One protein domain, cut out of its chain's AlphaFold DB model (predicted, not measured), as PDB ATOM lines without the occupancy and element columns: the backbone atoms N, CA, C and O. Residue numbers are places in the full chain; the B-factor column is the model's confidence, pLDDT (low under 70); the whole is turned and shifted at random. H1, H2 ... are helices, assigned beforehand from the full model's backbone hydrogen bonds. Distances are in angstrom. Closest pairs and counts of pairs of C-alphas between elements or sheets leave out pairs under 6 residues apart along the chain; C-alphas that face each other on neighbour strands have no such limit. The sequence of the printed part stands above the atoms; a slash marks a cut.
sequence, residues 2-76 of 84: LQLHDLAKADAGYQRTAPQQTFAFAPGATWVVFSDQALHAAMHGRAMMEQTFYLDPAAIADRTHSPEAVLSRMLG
ATOM      1  N   LEU A   2     -48.680 -32.133 -19.985       96.88
ATOM      2  CA  LEU A   2     -47.429 -32.051 -20.773       96.88
ATOM      3  C   LEU A   2     -46.552 -30.829 -20.447       96.88
ATOM      4  O   LEU A   2     -45.372 -30.986 -20.174       96.88
ATOM      5  N   GLN A   3     -47.142 -29.634 -20.344       96.81
ATOM      6  CA  GLN A   3     -46.383 -28.435 -19.960       96.81
ATOM      7  C   GLN A   3     -45.723 -28.554 -18.581       96.81
ATOM      8  O   GLN A   3     -44.584 -28.138 -18.429       96.81
ATOM      9  N   LEU A   4     -46.399 -29.138 -17.583       96.81
ATOM     10  CA  LEU A   4     -45.793 -29.346 -16.263       96.81
ATOM     11  C   LEU A   4     -44.598 -30.296 -16.361       96.81
ATOM     12  O   LEU A   4     -43.552 -30.006 -15.795       96.81
ATOM     13  N   HIS A   5     -44.740 -31.392 -17.108       97.62
ATOM     14  CA  HIS A   5     -43.661 -32.352 -17.333       97.62
ATOM     15  C   HIS A   5     -42.448 -31.705 -18.020       97.62
ATOM     16  O   HIS A   5     -41.327 -31.815 -17.525       97.62
ATOM     17  N   ASP A   6     -42.672 -31.018 -19.141       98.25
ATOM     18  CA  ASP A   6     -41.594 -30.480 -19.973       98.25
ATOM     19  C   ASP A   6     -40.896 -29.300 -19.292       98.25
ATOM     20  O   ASP A   6     -39.667 -29.254 -19.220       98.25
ATOM     21  N   LEU A   7     -41.673 -28.365 -18.734       98.12
ATOM     22  CA  LEU A   7     -41.130 -27.166 -18.099       98.12
ATOM     23  C   LEU A   7     -40.416 -27.495 -16.786       98.12
ATOM     24  O   LEU A   7     -39.342 -26.951 -16.543       98.12
ATOM     25  N   ALA A   8     -40.942 -28.419 -15.971       96.50
ATOM     26  CA  ALA A   8     -40.264 -28.819 -14.736       96.50
ATOM     27  C   ALA A   8     -38.914 -29.489 -15.018       96.50
ATOM     28  O   ALA A   8     -37.965 -29.286 -14.263       96.50
ATOM     29  N   LYS A   9     -38.802 -30.272 -16.100       97.38
ATOM     30  CA  LYS A   9     -37.529 -30.874 -16.529       97.38
ATOM     31  C   LYS A   9     -36.550 -29.843 -17.088       97.38
ATOM     32  O   LYS A   9     -35.349 -29.982 -16.875       97.38
ATOM     33  N   ALA A  10     -37.049 -28.826 -17.788       98.06
ATOM     34  CA  ALA A  10     -36.222 -27.755 -18.340       98.06
ATOM     35  C   ALA A  10     -35.703 -26.776 -17.267       98.06
ATOM     36  O   ALA A  10     -34.666 -26.139 -17.461       98.06
ATOM     37  N   ASP A  11     -36.394 -26.655 -16.132       98.31
ATOM     38  CA  ASP A  11     -35.998 -25.770 -15.038       98.31
ATOM     39  C   ASP A  11     -34.880 -26.384 -14.175       98.31
ATOM     40  O   ASP A  11     -35.111 -27.068 -13.175       98.31
ATOM     41  N   ALA A  12     -33.630 -26.086 -14.530       98.06
ATOM     42  CA  ALA A  12     -32.458 -26.524 -13.771       98.06
ATOM     43  C   ALA A  12     -32.411 -25.967 -12.335       98.06
ATOM     44  O   ALA A  12     -31.741 -26.550 -11.478       98.06
ATOM     45  N   GLY A  13     -33.059 -24.828 -12.065       98.38
ATOM     46  CA  GLY A  13     -33.222 -24.274 -10.721       98.38
ATOM     47  C   GLY A  13     -34.047 -25.216  -9.863       98.38
ATOM     48  O   GLY A  13     -33.546 -25.734  -8.863       98.38
ATOM     49  N   TYR A  14     -35.260 -25.497 -10.325       97.81
ATOM     50  CA  TYR A  14     -36.194 -26.417  -9.690       97.81
ATOM     51  C   TYR A  14     -35.605 -27.822  -9.524       97.81
ATOM     52  O   TYR A  14     -35.627 -28.357  -8.418       97.81
ATOM     53  N   GLN A  15     -34.986 -28.389 -10.568       97.81
ATOM     54  CA  GLN A  15     -34.378 -29.729 -10.508       97.81
ATOM     55  C   GLN A  15     -33.327 -29.869  -9.392       97.81
ATOM     56  O   GLN A  15     -33.190 -30.941  -8.804       97.81
ATOM     57  N   ARG A  16     -32.583 -28.798  -9.079       97.00
ATOM     58  CA  ARG A  16     -31.559 -28.826  -8.022       97.00
ATOM     59  C   ARG A  16     -32.111 -28.592  -6.621       97.00
ATOM     60  O   ARG A  16     -31.529 -29.101  -5.670       97.00
ATOM     61  N   THR A  17     -33.139 -27.757  -6.476       97.81
ATOM     62  CA  THR A  17     -33.553 -27.231  -5.162       97.81
ATOM     63  C   THR A  17     -34.890 -27.764  -4.671       97.81
ATOM     64  O   THR A  17     -35.187 -27.615  -3.485       97.81
ATOM     65  N   ALA A  18     -35.695 -28.379  -5.541       97.25
ATOM     66  CA  ALA A  18     -36.958 -28.973  -5.138       97.25
ATOM     67  C   ALA A  18     -36.726 -30.039  -4.048       97.25
ATOM     68  O   ALA A  18     -35.783 -30.835  -4.159       97.25
ATOM     69  N   PRO A  19     -37.577 -30.084  -3.004       97.44
ATOM     70  CA  PRO A  19     -37.534 -31.147  -2.013       97.44
ATOM     71  C   PRO A  19     -37.639 -32.510  -2.694       97.44
ATOM     72  O   PRO A  19     -38.568 -32.766  -3.459       97.44
ATOM     73  N   GLN A  20     -36.680 -33.380  -2.408       97.00
ATOM     74  CA  GLN A  20     -36.594 -34.710  -2.987       97.00
ATOM     75  C   GLN A  20     -36.138 -35.701  -1.926       97.00
ATOM     76  O   GLN A  20     -35.373 -35.361  -1.024       97.00
ATOM     77  N   GLN A  21     -36.599 -36.938  -2.054       97.31
ATOM     78  CA  GLN A  21     -36.156 -38.044  -1.224       97.31
ATOM     79  C   GLN A  21     -35.623 -39.146  -2.130       97.31
ATOM     80  O   GLN A  21     -36.320 -39.625  -3.023       97.31
ATOM     81  N   THR A  22     -34.387 -39.568  -1.881       97.44
ATOM     82  CA  THR A  22     -33.834 -40.755  -2.529       97.44
ATOM     83  C   THR A  22     -34.350 -41.999  -1.820       97.44
ATOM     84  O   THR A  22     -34.245 -42.118  -0.600       97.44
ATOM     85  N   PHE A  23     -34.883 -42.940  -2.594       97.38
ATOM     86  CA  PHE A  23     -35.304 -44.244  -2.102       97.38
ATOM     87  C   PHE A  23     -34.730 -45.342  -2.997       97.38
ATOM     88  O   PHE A  23     -34.821 -45.260  -4.221       97.38
ATOM     89  N   ALA A  24     -34.129 -46.359  -2.383       97.19
ATOM     90  CA  ALA A  24     -33.580 -47.507  -3.089       97.19
ATOM     91  C   ALA A  24     -34.560 -48.683  -2.994       97.19
ATOM     92  O   ALA A  24     -34.728 -49.277  -1.929       97.19
ATOM     93  N   PHE A  25     -35.194 -49.032  -4.112       96.75
ATOM     94  CA  PHE A  25     -35.997 -50.249  -4.202       96.75
ATOM     95  C   PHE A  25     -35.070 -51.468  -4.262       96.75
ATOM     96  O   PHE A  25     -34.225 -51.571  -5.153       96.75
ATOM     97  N   ALA A  26     -35.212 -52.388  -3.308       96.81
ATOM     98  CA  ALA A  26     -34.438 -53.624  -3.297       96.81
ATOM     99  C   ALA A  26     -34.818 -54.529  -4.491       96.81
ATOM    100  O   ALA A  26     -35.974 -54.516  -4.924       96.81
ATOM    101  N   PRO A  27     -33.895 -55.362  -5.010       96.81
ATOM    102  CA  PRO A  27     -34.244 -56.388  -5.988       96.81
ATOM    103  C   PRO A  27     -35.393 -57.276  -5.491       96.81
ATOM    104  O   PRO A  27     -35.389 -57.717  -4.345       96.81
ATOM    105  N   GLY A  28     -36.379 -57.524  -6.353       97.31
ATOM    106  CA  GLY A  28     -37.585 -58.286  -6.003       97.31
ATOM    107  C   GLY A  28     -38.659 -57.486  -5.254       97.31
ATOM    108  O   GLY A  28     -39.739 -58.022  -5.017       97.31
ATOM    109  N   ALA A  29     -38.412 -56.218  -4.909       97.62
ATOM    110  CA  ALA A  29     -39.450 -55.352  -4.361       97.62
ATOM    111  C   ALA A  29     -40.498 -54.994  -5.425       97.62
ATOM    112  O   ALA A  29     -40.212 -54.914  -6.620       97.62
ATOM    113  N   THR A  30     -41.721 -54.727  -4.970       98.12
ATOM    114  CA  THR A  30     -42.815 -54.199  -5.790       98.12
ATOM    115  C   THR A  30     -43.304 -52.897  -5.180       98.12
ATOM    116  O   THR A  30     -43.361 -52.756  -3.958       98.12
ATOM    117  N   TRP A  31     -43.660 -51.947  -6.033       97.88
ATOM    118  CA  TRP A  31     -44.262 -50.683  -5.638       97.88
ATOM    119  C   TRP A  31     -45.391 -50.329  -6.599       97.88
ATOM    120  O   TRP A  31     -45.451 -50.827  -7.722       97.88
ATOM    121  N   VAL A  32     -46.292 -49.470  -6.135       98.12
ATOM    122  CA  VAL A  32     -47.431 -48.965  -6.905       98.12
ATOM    123  C   VAL A  32     -47.449 -47.451  -6.760       98.12
ATOM    124  O   VAL A  32     -47.188 -46.931  -5.675       98.12
ATOM    125  N   VAL A  33     -47.720 -46.740  -7.852       97.44
ATOM    126  CA  VAL A  33     -47.705 -45.276  -7.880       97.44
ATOM    127  C   VAL A  33     -48.671 -44.740  -8.935       97.44
ATOM    128  O   VAL A  33     -48.743 -45.277 -10.037       97.44
ATOM    129  N   PHE A  34     -49.367 -43.646  -8.617       96.69
ATOM    130  CA  PHE A  34     -49.963 -42.767  -9.625       96.69
ATOM    131  C   PHE A  34     -48.858 -41.865 -10.185       96.69
ATOM    132  O   PHE A  34     -48.497 -40.848  -9.586       96.69
ATOM    133  N   SER A  35     -48.233 -42.294 -11.283       96.44
ATOM    134  CA  SER A  35     -47.046 -41.638 -11.860       96.44
ATOM    135  C   SER A  35     -47.340 -40.265 -12.473       96.44
ATOM    136  O   SER A  35     -46.424 -39.472 -12.674       96.44
ATOM    137  N   ASP A  36     -48.609 -39.951 -12.723       95.44
ATOM    138  CA  ASP A  36     -49.098 -38.639 -13.144       95.44
ATOM    139  C   ASP A  36     -49.317 -37.656 -11.977       95.44
ATOM    140  O   ASP A  36     -49.474 -36.457 -12.217       95.44
ATOM    141  N   GLN A  37     -49.278 -38.137 -10.730       94.75
ATOM    142  CA  GLN A  37     -49.422 -37.329  -9.515       94.75
ATOM    143  C   GLN A  37     -48.116 -37.219  -8.712       94.75
ATOM    144  O   GLN A  37     -47.812 -36.155  -8.170       94.75
ATOM    145  N   ALA A  38     -47.327 -38.292  -8.628       95.69
ATOM    146  CA  ALA A  38     -46.051 -38.290  -7.914       95.69
ATOM    147  C   ALA A  38     -44.897 -37.857  -8.833       95.69
ATOM    148  O   ALA A  38     -44.605 -38.524  -9.827       95.69
ATOM    149  N   LEU A  39     -44.184 -36.781  -8.473       96.19
ATOM    150  CA  LEU A  39     -42.917 -36.451  -9.131       96.19
ATOM    151  C   LEU A  39     -41.899 -37.563  -8.860       96.19
ATOM    152  O   LEU A  39     -41.697 -37.963  -7.715       96.19
ATOM    153  N   HIS A  40     -41.253 -38.055  -9.913       97.06
ATOM    154  CA  HIS A  40     -40.318 -39.168  -9.815       97.06
ATOM    155  C   HIS A  40     -39.194 -39.054 -10.848       97.06
ATOM    156  O   HIS A  40     -39.357 -38.475 -11.923       97.06
ATOM    157  N   ALA A  41     -38.047 -39.640 -10.510       97.12
ATOM    158  CA  ALA A  41     -36.899 -39.796 -11.392       97.12
ATOM    159  C   ALA A  41     -36.180 -41.111 -11.060       97.12
ATOM    160  O   ALA A  41     -36.023 -41.461  -9.890       97.12
ATOM    161  N   ALA A  42     -35.734 -41.834 -12.089       95.88
ATOM    162  CA  ALA A  42     -34.897 -43.018 -11.935       95.88
ATOM    163  C   ALA A  42     -33.435 -42.633 -12.185       95.88
ATOM    164  O   ALA A  42     -33.087 -42.205 -13.283       95.88
ATOM    165  N   MET A  43     -32.588 -42.777 -11.165       96.62
ATOM    166  CA  MET A  43     -31.187 -42.340 -11.246       96.62
ATOM    167  C   MET A  43     -30.254 -43.427 -11.782       96.62
ATOM    168  O   MET A  43     -29.303 -43.132 -12.498       96.62
ATOM    169  N   HIS A  44     -30.499 -44.683 -11.416       96.00
ATOM    170  CA  HIS A  44     -29.748 -45.851 -11.869       96.00
ATOM    171  C   HIS A  44     -30.546 -47.125 -11.569       96.00
ATOM    172  O   HIS A  44     -31.449 -47.123 -10.735       96.00
ATOM    173  N   GLY A  45     -30.202 -48.219 -12.245       95.00
ATOM    174  CA  GLY A  45     -30.850 -49.517 -12.081       95.00
ATOM    175  C   GLY A  45     -30.830 -50.309 -13.383       95.00
ATOM    176  O   GLY A  45     -30.514 -49.777 -14.447       95.00
ATOM    177  N   ARG A  46     -31.152 -51.598 -13.304       95.94
ATOM    178  CA  ARG A  46     -31.263 -52.474 -14.473       95.94
ATOM    179  C   ARG A  46     -32.357 -53.507 -14.238       95.94
ATOM    180  O   ARG A  46     -32.466 -54.016 -13.132       95.94
ATOM    181  N   ALA A  47     -33.073 -53.850 -15.312       95.19
ATOM    182  CA  ALA A  47     -34.088 -54.904 -15.355       95.19
ATOM    183  C   ALA A  47     -35.261 -54.663 -14.386       95.19
ATOM    184  O   ALA A  47     -35.355 -55.273 -13.326       95.19
ATOM    185  N   MET A  48     -36.172 -53.777 -14.794       96.75
ATOM    186  CA  MET A  48     -37.456 -53.528 -14.138       96.75
ATOM    187  C   MET A  48     -38.587 -54.040 -15.034       96.75
ATOM    188  O   MET A  48     -38.540 -53.849 -16.248       96.75
ATOM    189  N   MET A  49     -39.602 -54.654 -14.427       98.12
ATOM    190  CA  MET A  49     -40.895 -54.890 -15.069       98.12
ATOM    191  C   MET A  49     -41.873 -53.809 -14.606       98.12
ATOM    192  O   MET A  49     -41.926 -53.492 -13.420       98.12
ATOM    193  N   GLU A  50     -42.628 -53.247 -15.542       98.19
ATOM    194  CA  GLU A  50     -43.635 -52.216 -15.293       98.19
ATOM    195  C   GLU A  50     -44.948 -52.633 -15.956       98.19
ATOM    196  O   GLU A  50     -44.936 -53.315 -16.982       98.19
ATOM    197  N   GLN A  51     -46.070 -52.255 -15.345       98.62
ATOM    198  CA  GLN A  51     -47.396 -52.436 -15.916       98.62
ATOM    199  C   GLN A  51     -48.242 -51.204 -15.616       98.62
ATOM    200  O   GLN A  51     -48.601 -50.942 -14.467       98.62
ATOM    201  N   THR A  52     -48.624 -50.505 -16.678       98.44
ATOM    202  CA  THR A  52     -49.522 -49.362 -16.583       98.44
ATOM    203  C   THR A  52     -50.970 -49.841 -16.528       98.44
ATOM    204  O   THR A  52     -51.384 -50.709 -17.302       98.44
ATOM    205  N   PHE A  53     -51.751 -49.241 -15.632       98.00
ATOM    206  CA  PHE A  53     -53.199 -49.404 -15.553       98.00
ATOM    207  C   PHE A  53     -53.867 -48.045 -15.736       98.00
ATOM    208  O   PHE A  53     -53.386 -47.037 -15.222       98.00
ATOM    209  N   TYR A  54     -54.995 -48.026 -16.443       95.81
ATOM    210  CA  TYR A  54     -55.829 -46.836 -16.566       95.81
ATOM    211  C   TYR A  54     -56.960 -46.891 -15.543       95.81
ATOM    212  O   TYR A  54     -57.618 -47.920 -15.394       95.81
ATOM    213  N   LEU A  55     -57.192 -45.770 -14.868       93.06
ATOM    214  CA  LEU A  55     -58.283 -45.590 -13.920       93.06
ATOM    215  C   LEU A  55     -59.079 -44.353 -14.333       93.06
ATOM    216  O   LEU A  55     -58.501 -43.285 -14.531       93.06
ATOM    217  N   ASP A  56     -60.397 -44.499 -14.479       91.56
ATOM    218  CA  ASP A  56     -61.271 -43.345 -14.696       91.56
ATOM    219  C   ASP A  56     -61.219 -42.447 -13.447       91.56
ATOM    220  O   ASP A  56     -61.400 -42.961 -12.338       91.56
ATOM    221  N   PRO A  57     -61.010 -41.125 -13.572       88.31
ATOM    222  CA  PRO A  57     -61.009 -40.240 -12.413       88.31
ATOM    223  C   PRO A  57     -62.300 -40.273 -11.586       88.31
ATOM    224  O   PRO A  57     -62.271 -39.988 -10.390       88.31
ATOM    225  N   ALA A  58     -63.436 -40.654 -12.181       87.94
ATOM    226  CA  ALA A  58     -64.685 -40.880 -11.456       87.94
ATOM    227  C   ALA A  58     -64.629 -42.085 -10.496       87.94
ATOM    228  O   ALA A  58     -65.432 -42.150  -9.567       87.94
ATOM    229  N   ALA A  59     -63.690 -43.013 -10.695       92.12
ATOM    230  CA  ALA A  59     -63.462 -44.176  -9.840       92.12
ATOM    231  C   ALA A  59     -62.398 -43.935  -8.748       92.12
ATOM    232  O   ALA A  59     -62.161 -44.815  -7.919       92.12
ATOM    233  N   ILE A  60     -61.756 -42.760  -8.715       91.44
ATOM    234  CA  ILE A  60     -60.841 -42.384  -7.632       91.44
ATOM    235  C   ILE A  60     -61.670 -42.060  -6.385       91.44
ATOM    236  O   ILE A  60     -62.533 -41.185  -6.416       91.44
ATOM    237  N   ALA A  61     -61.377 -42.754  -5.278       93.62
ATOM    238  CA  ALA A  61     -62.135 -42.648  -4.027       93.62
ATOM    239  C   ALA A  61     -62.266 -41.203  -3.519       93.62
ATOM    240  O   ALA A  61     -63.339 -40.802  -3.075       93.62
ATOM    241  N   ASP A  62     -61.194 -40.414  -3.633       94.06
ATOM    242  CA  ASP A  62     -61.239 -38.969  -3.446       94.06
ATOM    243  C   ASP A  62     -60.808 -38.244  -4.724       94.06
ATOM    244  O   ASP A  62     -59.636 -37.924  -4.947       94.06
ATOM    245  N   ARG A  63     -61.799 -37.958  -5.567       88.12
ATOM    246  CA  ARG A  63     -61.621 -37.240  -6.830       88.12
ATOM    247  C   ARG A  63     -61.077 -35.821  -6.654       88.12
ATOM    248  O   ARG A  63     -60.608 -35.233  -7.615       88.12
ATOM    249  N   THR A  64     -61.099 -35.231  -5.458       91.56
ATOM    250  CA  THR A  64     -60.546 -33.876  -5.275       91.56
ATOM    251  C   THR A  64     -59.018 -33.829  -5.396       91.56
ATOM    252  O   THR A  64     -58.457 -32.744  -5.582       91.56
ATOM    253  N   HIS A  65     -58.360 -34.992  -5.340       89.81
ATOM    254  CA  HIS A  65     -56.910 -35.148  -5.441       89.81
ATOM    255  C   HIS A  65     -56.414 -35.578  -6.825       89.81
ATOM    256  O   HIS A  65     -55.204 -35.571  -7.051       89.81
ATOM    257  N   SER A  66     -57.304 -35.924  -7.756       94.19
ATOM    258  CA  SER A  66     -56.895 -36.323  -9.100       94.19
ATOM    259  C   SER A  66     -56.273 -35.138  -9.866       94.19
ATOM    260  O   SER A  66     -56.705 -33.987  -9.686       94.19
ATOM    261  N   PRO A  67     -55.246 -35.361 -10.714       95.19
ATOM    262  CA  PRO A  67     -54.530 -34.268 -11.374       95.19
ATOM    263  C   PRO A  67     -55.432 -33.325 -12.179       95.19
ATOM    264  O   PRO A  67     -55.228 -32.108 -12.170       95.19
ATOM    265  N   GLU A  68     -56.458 -33.850 -12.851       94.75
ATOM    266  CA  GLU A  68     -57.392 -33.033 -13.618       94.75
ATOM    267  C   GLU A  68     -58.288 -32.177 -12.719       94.75
ATOM    268  O   GLU A  68     -58.548 -31.027 -13.068       94.75
ATOM    269  N   ALA A  69     -58.718 -32.686 -11.558       94.75
ATOM    270  CA  ALA A  69     -59.545 -31.935 -10.619       94.75
ATOM    271  C   ALA A  69     -58.746 -30.800  -9.965       94.75
ATOM    272  O   ALA A  69     -59.222 -29.661  -9.893       94.75
ATOM    273  N   VAL A  70     -57.503 -31.085  -9.560       95.75
ATOM    274  CA  VAL A  70     -56.578 -30.080  -9.018       95.75
ATOM    275  C   VAL A  70     -56.327 -28.976 -10.044       95.75
ATOM    276  O   VAL A  70     -56.497 -27.796  -9.728       95.75
ATOM    277  N   LEU A  71     -55.994 -29.338 -11.287       96.44
ATOM    278  CA  LEU A  71     -55.774 -28.367 -12.359       96.44
ATOM    279  C   LEU A  71     -57.043 -27.591 -12.712       96.44
ATOM    280  O   LEU A  71     -56.972 -26.381 -12.926       96.44
ATOM    281  N   SER A  72     -58.203 -28.248 -12.734       95.94
ATOM    282  CA  SER A  72     -59.477 -27.577 -12.983       95.94
ATOM    283  C   SER A  72     -59.777 -26.507 -11.948       95.94
ATOM    284  O   SER A  72     -60.167 -25.398 -12.316       95.94
ATOM    285  N   ARG A  73     -59.539 -26.809 -10.668       96.31
ATOM    286  CA  ARG A  73     -59.684 -25.846  -9.573       96.31
ATOM    287  C   ARG A  73     -58.695 -24.691  -9.707       96.31
ATOM    288  O   ARG A  73     -59.103 -23.542  -9.601       96.31
ATOM    289  N   MET A  74     -57.416 -24.981  -9.954       97.31
ATOM    290  CA  MET A  74     -56.372 -23.952 -10.074       97.31
ATOM    291  C   MET A  74     -56.601 -23.004 -11.257       97.31
ATOM    292  O   MET A  74     -56.289 -21.822 -11.162       97.31
ATOM    293  N   LEU A  75     -57.134 -23.519 -12.367       96.56
ATOM    294  CA  LEU A  75     -57.338 -22.758 -13.603       96.56
ATOM    295  C   LEU A  75     -58.762 -22.206 -13.757       96.56
ATOM    296  O   LEU A  75     -59.033 -21.526 -14.746       96.56
ATOM    297  N   GLY A  76     -59.676 -22.527 -12.837       97.00
ATOM    298  CA  GLY A  76     -61.077 -22.102 -12.897       97.00
ATOM    299  C   GLY A  76     -61.838 -22.606 -14.130       97.00
ATOM    300  O   GLY A  76     -62.786 -21.957 -14.564       97.00
TER     301      GLY A  76
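This is residues 2 to 76 of the 84 residues of an uncharacterized protein of Ralstonia solanacearum (UniProt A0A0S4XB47). This model has little regular structure: a long looping chain, residues 18 to 66, with a corner of two short helices, H1 and H2, before it and a lone helix, H3, after it. Residues 9 to 19 stick out. The printed part has 75 residues, 24 of them in three named helices, H1, H2, H3 in chain order, with no named strand; the class is all helix. It is loose, radius of gyration of the C-alphas 15.2 A, spanning 42 by 34 by 18 A.

Find C-alpha 2 at (-47.429, -32.051, -20.773); H1 runs from there to residue 10, 12.2 A. H2 is residues 12 to 17. H3, residues 67 to 75, spans 12.1 A and ends at (-57.338, -22.758, -13.603).

H1 and H2 only just touch, only at the corner, with 3 pairs of C-alphas within 8 A; the closest, Lys 9 and Gln 15, are 6.9 A apart. Their lines are about perpendicular, at 80 degrees. H3 is apart from both. In H1, H2 and H3 every O i to N i+4 pair is within hydrogen-bond range.

Look to C-alphas 27 and 76 for the two farthest apart, 44.1 A. The H1 to H2 link is tight; H2 to H3 is long, 49 residues. The printed part has no cut, and no printed residue is under 70 in pLDDT.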